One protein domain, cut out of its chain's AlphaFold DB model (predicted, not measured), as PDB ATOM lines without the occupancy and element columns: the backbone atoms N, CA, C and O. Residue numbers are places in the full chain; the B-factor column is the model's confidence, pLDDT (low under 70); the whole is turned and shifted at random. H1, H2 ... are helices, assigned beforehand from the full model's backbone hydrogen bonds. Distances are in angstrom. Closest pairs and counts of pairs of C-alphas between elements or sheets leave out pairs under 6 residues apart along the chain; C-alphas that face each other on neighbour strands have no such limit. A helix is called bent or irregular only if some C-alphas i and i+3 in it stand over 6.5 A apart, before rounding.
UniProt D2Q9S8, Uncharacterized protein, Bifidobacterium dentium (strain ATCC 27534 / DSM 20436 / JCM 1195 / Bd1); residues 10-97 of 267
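AT A GLANCE: This is residues 10 to 97 of the 267 residues of an uncharacterized protein of Bifidobacterium dentium (strain ATCC 27534 / DSM 20436 / JCM 1195 / Bd1) (UniProt D2Q9S8). Three helices, bent H2, kinked H3 and H4, run back and forth along an elongated body and cross one another; short H1 sits at the end where H2 begins and H3 ends. The printed part has 88 residues with four named helices, in the order H1, H2, H3, H4, and no named strand; the class is all helix. It is compact, with a radius of gyration of the C-alphas of 13.4 A, and spans 40 by 23 by 20 A.

HOW THE PARTS SIT: Begin with the hub, H3, residues 46 to 69, irregular with C-alphas 62 and 65 7.9 A apart and a kink of 60 degrees near residue 63. H4, residues 77 to 95, touches it, opposite ways at a steep tilt of 55 degrees; their closest C-alphas, Ile 52 and Lys 88, are 6.4 A apart. Look next at H2, residues 22 to 42, assigned as one helix by its hydrogen bonds but bent, with C-alphas 31 and 34 7.1 A apart; its arms are H2a, residues 22 to 31, and H2b, residues 34 to 42. H2b touches H3 with residues 46 to 52 of H3 alone, the closest C-alphas being Leu 40 and Val 46, 5.1 A. H2a touches H4, closest at C-alphas 28 and 78, 4.5 A. H1, residues 10 to 18, touches H3, closest at C-alphas 18 and 69, 5.8 A. Every O i to N i+4 pair is within hydrogen-bond range in H1, H2a and H2b, but 16 of 20 in H3 and 13 of 15 in H4.

IN THESE COORDINATES: Find C-alpha 10 at (-16.771, -8.510, 8.118), where H1 begins. H3 runs 31.1 A from C-alpha 46 at (-40.773, 11.344, 19.946), and H4 runs 26.7 A to C-alpha 95 at (-46.607, 6.651, 5.105).

THE WHOLE: The farthest C-alphas, Ala 16 and Gly 44, are 40.6 A apart. The printed part has no cut and no long link. Look for pLDDT under 70 at residues 10 to 11, 72 to 74 and 96 to 97.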
ATOM      1  N   SER A  10     -15.658  -9.319   8.625       65.25
ATOM      2  CA  SER A  10     -16.771  -8.510   8.118       65.25
ATOM      3  C   SER A  10     -16.557  -6.999   8.233       65.25
ATOM      4  O   SER A  10     -16.923  -6.274   7.312       65.25
ATOM      5  N   ASP A  11     -15.932  -6.495   9.300       69.44
ATOM      6  CA  ASP A  11     -15.640  -5.059   9.437       69.44
ATOM      7  C   ASP A  11     -14.549  -4.621   8.461       69.44
ATOM      8  O   ASP A  11     -14.570  -3.505   7.936       69.44
ATOM      9  N   ARG A  12     -13.591  -5.515   8.194       72.12
ATOM     10  CA  ARG A  12     -12.525  -5.276   7.221       72.12
ATOM     11  C   ARG A  12     -13.074  -5.247   5.797       72.12
ATOM     12  O   ARG A  12     -12.700  -4.361   5.029       72.12
ATOM     13  N   GLU A  13     -13.973  -6.167   5.464       74.50
ATOM     14  CA  GLU A  13     -14.697  -6.180   4.188       74.50
ATOM     15  C   GLU A  13     -15.604  -4.950   4.040       74.50
ATOM     16  O   GLU A  13     -15.572  -4.277   3.009       74.50
ATOM     17  N   PHE A  14     -16.344  -4.581   5.089       76.44
ATOM     18  CA  PHE A  14     -17.209  -3.400   5.092       76.44
ATOM     19  C   PHE A  14     -16.401  -2.110   4.889       76.44
ATOM     20  O   PHE A  14     -16.730  -1.286   4.030       76.44
ATOM     21  N   ARG A  15     -15.270  -1.977   5.590       79.38
ATOM     22  CA  ARG A  15     -14.345  -0.850   5.424       79.38
ATOM     23  C   ARG A  15     -13.715  -0.812   4.036       79.38
ATOM     24  O   ARG A  15     -13.516   0.275   3.502       79.38
ATOM     25  N   ALA A  16     -13.425  -1.962   3.430       77.62
ATOM     26  CA  ALA A  16     -12.898  -2.020   2.069       77.62
ATOM     27  C   ALA A  16     -13.915  -1.525   1.025       77.62
ATOM     28  O   ALA A  16     -13.523  -0.897   0.044       77.62
ATOM     29  N   VAL A  17     -15.212  -1.770   1.244       76.81
ATOM     30  CA  VAL A  17     -16.284  -1.369   0.317       76.81
ATOM     31  C   VAL A  17     -16.701   0.091   0.507       76.81
ATOM     32  O   VAL A  17     -16.909   0.800  -0.477       76.81
ATOM     33  N   TYR A  18     -16.829   0.554   1.753       76.50
ATOM     34  CA  TYR A  18     -17.440   1.854   2.068       76.50
ATOM     35  C   TYR A  18     -16.456   2.896   2.608       76.50
ATOM     36  O   TYR A  18     -16.792   4.075   2.692       76.50
ATOM     37  N   GLY A  19     -15.237   2.491   2.969       79.25
ATOM     38  CA  GLY A  19     -14.238   3.370   3.582       79.25
ATOM     39  C   GLY A  19     -14.516   3.729   5.045       79.25
ATOM     40  O   GLY A  19     -13.760   4.514   5.607       79.25
ATOM     41  N   VAL A  20     -15.561   3.155   5.649       82.44
ATOM     42  CA  VAL A  20     -15.991   3.358   7.044       82.44
ATOM     43  C   VAL A  20     -16.311   2.016   7.693       82.44
ATOM     44  O   VAL A  20     -16.565   1.041   6.990       82.44
ATOM     45  N   THR A  21     -16.282   1.954   9.018       81.62
ATOM     46  CA  THR A  21     -16.687   0.781   9.806       81.62
ATOM     47  C   THR A  21     -18.161   0.872  10.214       81.62
ATOM     48  O   THR A  21     -18.702   1.977  10.287       81.62
ATOM     49  N   PRO A  22     -18.830  -0.253  10.520       78.81
ATOM     50  CA  PRO A  22     -20.203  -0.223  11.025       78.81
ATOM     51  C   PRO A  22     -20.361   0.618  12.302       78.81
ATOM     52  O   PRO A  22     -21.358   1.315  12.445       78.81
ATOM     53  N   SER A  23     -19.361   0.620  13.192       76.06
ATOM     54  CA  SER A  23     -19.362   1.453  14.404       76.06
ATOM     55  C   SER A  23     -19.293   2.950  14.096       76.06
ATOM     56  O   SER A  23     -20.029   3.718  14.696       76.06
ATOM     57  N   GLU A  24     -18.484   3.370  13.117       78.88
ATOM     58  CA  GLU A  24     -18.434   4.777  12.675       78.88
ATOM     59  C   GLU A  24     -19.771   5.230  12.054       78.88
ATOM     60  O   GLU A  24     -20.144   6.399  12.147       78.88
ATOM     61  N   VAL A  25     -20.510   4.310  11.421       82.12
ATOM     62  CA  VAL A  25     -21.865   4.575  10.913       82.12
ATOM     63  C   VAL A  25     -22.855   4.748  12.062       82.12
ATOM     64  O   VAL A  25     -23.645   5.692  12.032       82.12
ATOM     65  N   ASP A  26     -22.790   3.884  13.075       82.19
ATOM     66  CA  ASP A  26     -23.636   3.973  14.269       82.19
ATOM     67  C   ASP A  26     -23.400   5.283  15.031       82.19
ATOM     68  O   ASP A  26     -24.339   6.028  15.304       82.19
ATOM     69  N   GLU A  27     -22.132   5.637  15.257       82.81
ATOM     70  CA  GLU A  27     -21.733   6.899  15.887       82.81
ATOM     71  C   GLU A  27     -22.278   8.110  15.116       82.81
ATOM     72  O   GLU A  27     -22.883   9.001  15.711       82.81
ATOM     73  N   ALA A  28     -22.163   8.123  13.784       85.69
ATOM     74  CA  ALA A  28     -22.686   9.209  12.952       85.69
ATOM     75  C   ALA A  28     -24.223   9.337  13.003       85.69
ATOM     76  O   ALA A  28     -24.770  10.430  12.805       85.69
ATOM     77  N   ILE A  29     -24.941   8.239  13.244       83.81
ATOM     78  CA  ILE A  29     -26.399   8.240  13.416       83.81
ATOM     79  C   ILE A  29     -26.768   8.734  14.813       83.81
ATOM     80  O   ILE A  29     -27.633   9.609  14.941       83.81
ATOM     81  N   GLU A  30     -26.063   8.269  15.839       86.44
ATOM     82  CA  GLU A  30     -26.255   8.702  17.223       86.44
ATOM     83  C   GLU A  30     -25.941  10.193  17.424       86.44
ATOM     84  O   GLU A  30     -26.710  10.909  18.075       86.44
ATOM     85  N   GLU A  31     -24.911  10.726  16.760       83.38
ATOM     86  CA  GLU A  31     -24.622  12.169  16.699       83.38
ATOM     87  C   GLU A  31     -25.826  12.994  16.207       83.38
ATOM     88  O   GLU A  31     -26.054  14.131  16.636       83.38
ATOM     89  N   ASN A  32     -26.638  12.416  15.317       87.00
ATOM     90  CA  ASN A  32     -27.828  13.050  14.757       87.00
ATOM     91  C   ASN A  32     -29.121  12.715  15.521       87.00
ATOM     92  O   ASN A  32     -30.147  13.368  15.291       87.00
ATOM     93  N   ARG A  33     -29.096  11.787  16.486       85.56
ATOM     94  CA  ARG A  33     -30.284  11.344  17.240       85.56
ATOM     95  C   ARG A  33     -30.972  12.483  17.980       85.56
ATOM     96  O   ARG A  33     -32.193  12.617  17.926       85.56
ATOM     97  N   SER A  34     -30.200  13.385  18.587       84.19
ATOM     98  CA  SER A  34     -30.743  14.580  19.258       84.19
ATOM     99  C   SER A  34     -31.525  15.496  18.304       84.19
ATOM    100  O   SER A  34     -32.506  16.128  18.703       84.19
ATOM    101  N   ARG A  35     -31.132  15.553  17.025       84.31
ATOM    102  CA  ARG A  35     -31.833  16.335  15.994       84.31
ATOM    103  C   ARG A  35     -33.131  15.655  15.572       84.31
ATOM    104  O   ARG A  35     -34.146  16.340  15.458       84.31
ATOM    105  N   ILE A  36     -33.111  14.328  15.417       86.31
ATOM    106  CA  ILE A  36     -34.308  13.515  15.150       86.31
ATOM    107  C   ILE A  36     -35.326  13.705  16.283       86.31
ATOM    108  O   ILE A  36     -36.479  14.039  16.017       86.31
ATOM    109  N   ILE A  37     -34.883  13.604  17.543       81.06
ATOM    110  CA  ILE A  37     -35.714  13.851  18.734       81.06
ATOM    111  C   ILE A  37     -36.312  15.255  18.692       81.06
ATOM    112  O   ILE A  37     -37.523  15.404  18.843       81.06
ATOM    113  N   LYS A  38     -35.488  16.289  18.472       83.56
ATOM    114  CA  LYS A  38     -35.956  17.680  18.434       83.56
ATOM    115  C   LYS A  38     -37.048  17.871  17.383       83.56
ATOM    116  O   LYS A  38     -38.084  18.443  17.708       83.56
ATOM    117  N   LYS A  39     -36.836  17.356  16.170       82.69
ATOM    118  CA  LYS A  39     -37.803  17.457  15.073       82.69
ATOM    119  C   LYS A  39     -39.082  16.690  15.387       82.69
ATOM    120  O   LYS A  39     -40.154  17.279  15.396       82.69
ATOM    121  N   LEU A  40     -38.998  15.414  15.756       79.69
ATOM    122  CA  LEU A  40     -40.184  14.620  16.101       79.69
ATOM    123  C   LEU A  40     -40.962  15.184  17.300       79.69
ATOM    124  O   LEU A  40     -42.189  15.066  17.345       79.69
ATOM    125  N   ASN A  41     -40.283  15.843  18.240       76.69
ATOM    126  CA  ASN A  41     -40.914  16.511  19.377       76.69
ATOM    127  C   ASN A  41     -41.798  17.696  18.964       76.69
ATOM    128  O   ASN A  41     -42.813  17.936  19.617       76.69
ATOM    129  N   GLU A  42     -41.490  18.392  17.865       79.25
ATOM    130  CA  GLU A  42     -42.362  19.446  17.323       79.25
ATOM    131  C   GLU A  42     -43.760  18.891  17.008       79.25
ATOM    132  O   GLU A  42     -44.767  19.548  17.269       79.25
ATOM    133  N   TRP A  43     -43.833  17.639  16.547       72.62
ATOM    134  CA  TRP A  43     -45.077  16.928  16.232       72.62
ATOM    135  C   TRP A  43     -45.585  16.007  17.352       72.62
ATOM    136  O   TRP A  43     -46.574  15.296  17.155       72.62
ATOM    137  N   GLY A  44     -44.920  15.993  18.513       72.31
ATOM    138  CA  GLY A  44     -45.239  15.092  19.626       72.31
ATOM    139  C   GLY A  44     -45.020  13.604  19.318       72.31
ATOM    140  O   GLY A  44     -45.604  12.757  19.987       72.31
ATOM    141  N   GLN A  45     -44.207  13.273  18.309       77.94
ATOM    142  CA  GLN A  45     -43.965  11.904  17.824       77.94
ATOM    143  C   GLN A  45     -42.602  11.348  18.268       77.94
ATOM    144  O   GLN A  45     -41.972  10.584  17.549       77.94
ATOM    145  N   VAL A  46     -42.115  11.733  19.452       77.75
ATOM    146  CA  VAL A  46     -40.773  11.344  19.946       77.75
ATOM    147  C   VAL A  46     -40.602   9.824  20.079       77.75
ATOM    148  O   VAL A  46     -39.489   9.320  20.024       77.75
ATOM    149  N   TRP A  47     -41.693   9.073  20.209       79.56
ATOM    150  CA  TRP A  47     -41.664   7.611  20.260       79.56
ATOM    151  C   TRP A  47     -41.189   6.963  18.944       79.56
ATOM    152  O   TRP A  47     -40.726   5.831  18.975       79.56
ATOM    153  N   ALA A  48     -41.254   7.673  17.811       81.62
ATOM    154  CA  ALA A  48     -40.863   7.162  16.496       81.62
ATOM    155  C   ALA A  48     -39.370   7.356  16.170       81.62
ATOM    156  O   ALA A  48     -38.934   7.079  15.054       81.62
ATOM    157  N   VAL A  49     -38.566   7.859  17.115       81.56
ATOM    158  CA  VAL A  49     -37.134   8.136  16.894       81.56
ATOM    159  C   VAL A  49     -36.393   6.887  16.423       81.56
ATOM    160  O   VAL A  49     -35.655   6.966  15.444       81.56
ATOM    161  N   ASP A  50     -36.622   5.747  17.071       82.69
ATOM    162  CA  ASP A  50     -35.908   4.507  16.755       82.69
ATOM    163  C   ASP A  50     -36.326   3.939  15.381       82.69
ATOM    164  O   ASP A  50     -35.504   3.366  14.669       82.69
ATOM    165  N   GLU A  51     -37.567   4.186  14.943       83.88
ATOM    166  CA  GLU A  51     -38.032   3.837  13.591       83.88
ATOM    167  C   GLU A  51     -37.342   4.692  12.518       83.88
ATOM    168  O   GLU A  51     -36.892   4.177  11.495       83.88
ATOM    169  N   ILE A  52     -37.197   6.001  12.759       85.25
ATOM    170  CA  ILE A  52     -36.462   6.894  11.849       85.25
ATOM    171  C   ILE A  52     -34.982   6.513  11.783       85.25
ATOM    172  O   ILE A  52     -34.407   6.498  10.695       85.25
ATOM    173  N   VAL A  53     -34.374   6.183  12.923       83.75
ATOM    174  CA  VAL A  53     -32.991   5.691  12.995       83.75
ATOM    175  C   VAL A  53     -32.827   4.420  12.161       83.75
ATOM    176  O   VAL A  53     -31.901   4.346  11.355       83.75
ATOM    177  N   MET A  54     -33.762   3.471  12.259       81.31
ATOM    178  CA  MET A  54     -33.747   2.251  11.448       81.31
ATOM    179  C   MET A  54     -33.886   2.546   9.945       81.31
ATOM    180  O   MET A  54     -33.142   1.996   9.134       81.31
ATOM    181  N   ASN A  55     -34.775   3.467   9.560       85.88
ATOM    182  CA  ASN A  55     -34.953   3.873   8.158       85.88
ATOM    183  C   ASN A  55     -33.698   4.540   7.569       85.88
ATOM    184  O   ASN A  55     -33.392   4.374   6.386       85.88
ATOM    185  N   ILE A  56     -32.969   5.306   8.384       85.88
ATOM    186  CA  ILE A  56     -31.682   5.898   8.003       85.88
ATOM    187  C   ILE A  56     -30.631   4.796   7.842       85.88
ATOM    188  O   ILE A  56     -29.941   4.765   6.823       85.88
ATOM    189  N   TRP A  57     -30.544   3.869   8.797       85.44
ATOM    190  CA  TRP A  57     -29.663   2.700   8.722       85.44
ATOM    191  C   TRP A  57     -29.892   1.885   7.441       85.44
ATOM    192  O   TRP A  57     -28.938   1.561   6.730       85.44
ATOM    193  N   GLN A  58     -31.152   1.615   7.098       81.94
ATOM    194  CA  GLN A  58     -31.523   0.884   5.888       81.94
ATOM    195  C   GLN A  58     -31.079   1.616   4.612       81.94
ATOM    196  O   GLN A  58     -30.426   1.018   3.759       81.94
ATOM    197  N   GLU A  59     -31.337   2.922   4.503       86.88
ATOM    198  CA  GLU A  59     -30.907   3.731   3.350       86.88
ATOM    199  C   GLU A  59     -29.382   3.733   3.172       86.88
ATOM    200  O   GLU A  59     -28.871   3.687   2.048       86.88
ATOM    201  N   LEU A  60     -28.640   3.773   4.279       83.69
ATOM    202  CA  LEU A  60     -27.182   3.736   4.266       83.69
ATOM    203  C   LEU A  60     -26.664   2.401   3.716       83.69
ATOM    204  O   LEU A  60     -25.789   2.413   2.845       83.69
ATOM    205  N   ILE A  61     -27.244   1.278   4.147       80.00
ATOM    206  CA  ILE A  61     -26.858  -0.071   3.700       80.00
ATOM    207  C   ILE A  61     -27.277  -0.335   2.244       80.00
ATOM    208  O   ILE A  61     -26.489  -0.882   1.469       80.00
ATOM    209  N   GLU A  62     -28.486   0.063   1.838       80.94
ATOM    210  CA  GLU A  62     -29.037  -0.236   0.504       80.94
ATOM    211  C   GLU A  62     -28.301   0.483  -0.633       80.94
ATOM    212  O   GLU A  62     -28.269   0.014  -1.774       80.94
ATOM    213  N   GLY A  63     -27.645   1.604  -0.338       78.62
ATOM    214  CA  GLY A  63     -26.822   2.290  -1.329       78.62
ATOM    215  C   GLY A  63     -26.338   3.675  -0.935       78.62
ATOM    216  O   GLY A  63     -25.481   4.221  -1.631       78.62
ATOM    217  N   GLY A  64     -26.831   4.244   0.168       84.25
ATOM    218  CA  GLY A  64     -26.404   5.546   0.672       84.25
ATOM    219  C   GLY A  64     -24.898   5.615   0.909       84.25
ATOM    220  O   GLY A  64     -24.256   6.552   0.435       84.25
ATOM    221  N   LEU A  65     -24.311   4.587   1.530       84.56
ATOM    222  CA  LEU A  65     -22.866   4.526   1.769       84.56
ATOM    223  C   LEU A  65     -22.058   4.381   0.475       84.56
ATOM    224  O   LEU A  65     -21.003   4.999   0.356       84.56
ATOM    225  N   LYS A  66     -22.557   3.641  -0.531       84.56
ATOM    226  CA  LYS A  66     -21.893   3.556  -1.852       84.56
ATOM    227  C   LYS A  66     -21.868   4.914  -2.543       84.56
ATOM    228  O   LYS A  66     -20.836   5.310  -3.077       84.56
ATOM    229  N   ARG A  67     -22.996   5.634  -2.518       85.38
ATOM    230  CA  ARG A  67     -23.100   6.983  -3.095       85.38
ATOM    231  C   ARG A  67     -22.193   7.964  -2.364       85.38
ATOM    232  O   ARG A  67     -21.486   8.725  -3.014       85.38
ATOM    233  N   TRP A  68     -22.170   7.908  -1.034       85.56
ATOM    234  CA  TRP A  68     -21.302   8.752  -0.219       85.56
ATOM    235  C   TRP A  68     -19.815   8.490  -0.483       85.56
ATOM    236  O   TRP A  68     -19.056   9.431  -0.712       85.56
ATOM    237  N   ALA A  69     -19.407   7.220  -0.540       80.31
ATOM    238  CA  ALA A  69     -18.028   6.836  -0.825       80.31
ATOM    239  C   ALA A  69     -17.572   7.240  -2.242       80.31
ATOM    240  O   ALA A  69     -16.377   7.450  -2.465       80.31
ATOM    241  N   ALA A  70     -18.506   7.374  -3.190       80.25
ATOM    242  CA  ALA A  70     -18.229   7.779  -4.566       80.25
ATOM    243  C   ALA A  70     -18.053   9.299  -4.761       80.25
ATOM    244  O   ALA A  70     -17.601   9.714  -5.827       80.25
ATOM    245  N   TYR A  71     -18.394  10.141  -3.776       80.19
ATOM    246  CA  TYR A  71     -18.195  11.589  -3.899       80.19
ATOM    247  C   TYR A  71     -16.705  11.960  -3.892       80.19
ATOM    248  O   TYR A  71     -15.947  11.476  -3.051       80.19
ATOM    249  N   ALA A  72     -16.308  12.842  -4.819       62.81
ATOM    250  CA  ALA A  72     -14.937  13.342  -4.943       62.81
ATOM    251  C   ALA A  72     -14.521  14.182  -3.719       62.81
ATOM    252  O   ALA A  72     -13.457  13.942  -3.158       62.81
ATOM    253  N   ASP A  73     -15.413  15.062  -3.247       68.19
ATOM    254  CA  ASP A  73     -15.264  15.810  -1.992       68.19
ATOM    255  C   ASP A  73     -16.187  15.229  -0.920       68.19
ATOM    256  O   ASP A  73     -17.342  15.639  -0.740       68.19
ATOM    257  N   ARG A  74     -15.685  14.216  -0.209       67.75
ATOM    258  CA  ARG A  74     -16.446  13.535   0.843       67.75
ATOM    259  C   ARG A  74     -16.693  14.480   2.012       67.75
ATOM    260  O   ARG A  74     -15.788  14.811   2.775       67.75
ATOM    261  N   ARG A  75     -17.954  14.865   2.198       70.31
ATOM    262  CA  ARG A  75     -18.401  15.500   3.441       70.31
ATOM    263  C   ARG A  75     -18.307  14.498   4.602       70.31
ATOM    264  O   ARG A  75     -18.486  13.302   4.356       70.31
ATOM    265  N   PRO A  76     -18.099  14.957   5.849       82.75
ATOM    266  CA  PRO A  76     -18.115  14.084   7.022       82.75
ATOM    267  C   PRO A  76     -19.380  13.220   7.065       82.75
ATOM    268  O   PRO A  76     -20.465  13.701   6.723       82.75
ATOM    269  N   LEU A  77     -19.254  11.962   7.497       81.50
ATOM    270  CA  LEU A  77     -20.362  11.003   7.494       81.50
ATOM    271  C   LEU A  77     -21.571  11.527   8.284       81.50
ATOM    272  O   LEU A  77     -22.686  11.494   7.771       81.50
ATOM    273  N   GLY A  78     -21.351  12.134   9.453       80.56
ATOM    274  CA  GLY A  78     -22.417  12.756  10.247       80.56
ATOM    275  C   GLY A  78     -23.181  13.862   9.503       80.56
ATOM    276  O   GLY A  78     -24.390  14.000   9.675       80.56
ATOM    277  N   ALA A  79     -22.527  14.612   8.608       81.44
ATOM    278  CA  ALA A  79     -23.189  15.628   7.785       81.44
ATOM    279  C   ALA A  79     -24.018  15.011   6.645       81.44
ATOM    280  O   ALA A  79     -25.057  15.562   6.274       81.44
ATOM    281  N   PHE A  80     -23.580  13.872   6.109       84.56
ATOM    282  CA  PHE A  80     -24.344  13.096   5.133       84.56
ATOM    283  C   PHE A  80     -25.564  12.428   5.777       84.56
ATOM    284  O   PHE A  80     -26.674  12.556   5.268       84.56
ATOM    285  N   VAL A  81     -25.396  11.808   6.946       85.38
ATOM    286  CA  VAL A  81     -26.510  11.260   7.736       85.38
ATOM    287  C   VAL A  81     -27.521  12.359   8.065       85.38
ATOM    288  O   VAL A  81     -28.720  12.180   7.860       85.38
ATOM    289  N   ASN A  82     -27.051  13.547   8.456       87.19
ATOM    290  CA  ASN A  82     -27.912  14.702   8.697       87.19
ATOM    291  C   ASN A  82     -28.753  15.105   7.473       87.19
ATOM    292  O   ASN A  82     -29.892  15.530   7.644       87.19
ATOM    293  N   SER A  83     -28.243  14.971   6.241       85.88
ATOM    294  CA  SER A  83     -29.055  15.281   5.057       85.88
ATOM    295  C   SER A  83     -30.150  14.245   4.791       85.88
ATOM    296  O   SER A  83     -31.118  14.558   4.105       85.88
ATOM    297  N   LEU A  84     -30.022  13.030   5.336       87.44
ATOM    298  CA  LEU A  84     -31.047  11.986   5.243       87.44
ATOM    299  C   LEU A  84     -32.158  12.158   6.287       87.44
ATOM    300  O   LEU A  84     -33.284  11.730   6.039       87.44
ATOM    301  N   VAL A  85     -31.880  12.808   7.423       87.31
ATOM    302  CA  VAL A  85     -32.843  12.977   8.529       87.31
ATOM    303  C   VAL A  85     -34.154  13.607   8.052       87.31
ATOM    304  O   VAL A  85     -35.229  13.076   8.322       87.31
ATOM    305  N   ASP A  86     -34.085  14.701   7.295       84.44
ATOM    306  CA  ASP A  86     -35.283  15.438   6.866       84.44
ATOM    307  C   ASP A  86     -36.099  14.673   5.836       84.44
ATOM    308  O   ASP A  86     -37.332  14.676   5.882       84.44
ATOM    309  N   GLN A  87     -35.404  13.973   4.943       88.44
ATOM    310  CA  GLN A  87     -36.031  13.104   3.967       88.44
ATOM    311  C   GLN A  87     -36.756  11.947   4.664       88.44
ATOM    312  O   GLN A  87     -37.940  11.739   4.408       88.44
ATOM    313  N   LYS A  88     -36.089  11.231   5.578       86.69
ATOM    314  CA  LYS A  88     -36.661  10.051   6.247       86.69
ATOM    315  C   LYS A  88     -37.784  10.393   7.215       86.69
ATOM    316  O   LYS A  88     -38.791   9.689   7.237       86.69
ATOM    317  N   ILE A  89     -37.682  11.511   7.935       84.94
ATOM    318  CA  ILE A  89     -38.809  12.036   8.720       84.94
ATOM    319  C   ILE A  89     -39.971  12.409   7.791       84.94
ATOM    320  O   ILE A  89     -41.119  12.122   8.111       84.94
ATOM    321  N   GLY A  90     -39.704  13.018   6.633       82.06
ATOM    322  CA  GLY A  90     -40.737  13.352   5.650       82.06
ATOM    323  C   GLY A  90     -41.440  12.127   5.056       82.06
ATOM    324  O   GLY A  90     -42.665  12.125   4.937       82.06
ATOM    325  N   GLU A  91     -40.686  11.081   4.713       85.75
ATOM    326  CA  GLU A  91     -41.204   9.803   4.208       85.75
ATOM    327  C   GLU A  91     -42.122   9.142   5.245       85.75
ATOM    328  O   GLU A  91     -43.310   8.965   4.965       85.75
ATOM    329  N   TRP A  92     -41.627   8.928   6.469       85.50
ATOM    330  CA  TRP A  92     -42.409   8.392   7.595       85.50
ATOM    331  C   TRP A  92     -43.631   9.269   7.927       85.50
ATOM    332  O   TRP A  92     -44.735   8.779   8.178       85.50
ATOM    333  N   MET A  93     -43.448  10.590   7.807       78.00
ATOM    334  CA  MET A  93     -44.461  11.648   7.697       78.00
ATOM    335  C   MET A  93     -45.732  11.237   6.945       78.00
ATOM    336  O   MET A  93     -46.869  11.444   7.395       78.00
ATOM    337  N   ASN A  94     -45.512  10.710   5.747       77.44
ATOM    338  CA  ASN A  94     -46.543  10.478   4.750       77.44
ATOM    339  C   ASN A  94     -47.117   9.058   4.829       77.44
ATOM    340  O   ASN A  94     -48.326   8.869   4.619       77.44
ATOM    341  N   THR A  95     -46.268   8.077   5.130       72.56
ATOM    342  CA  THR A  95     -46.607   6.651   5.105       72.56
ATOM    343  C   THR A  95     -47.157   6.172   6.443       72.56
ATOM    344  O   THR A  95     -48.327   5.783   6.510       72.56
ATOM    345  N   ASP A  96     -46.361   6.297   7.504       65.25
ATOM    346  CA  ASP A  96     -46.497   5.485   8.723       65.25
ATOM    347  C   ASP A  96     -46.976   6.272   9.947       65.25
ATOM    348  O   ASP A  96     -47.385   5.694  10.955       65.25
ATOM    349  N   ARG A  97     -47.021   7.606   9.854       68.94
ATOM    350  CA  ARG A  97     -47.548   8.464  10.922       68.94
ATOM    351  C   ARG A  97     -48.970   8.055  11.342       68.94
ATOM    352  O   ARG A  97     -49.855   7.988  10.480       68.94
TER     353      ARG A  97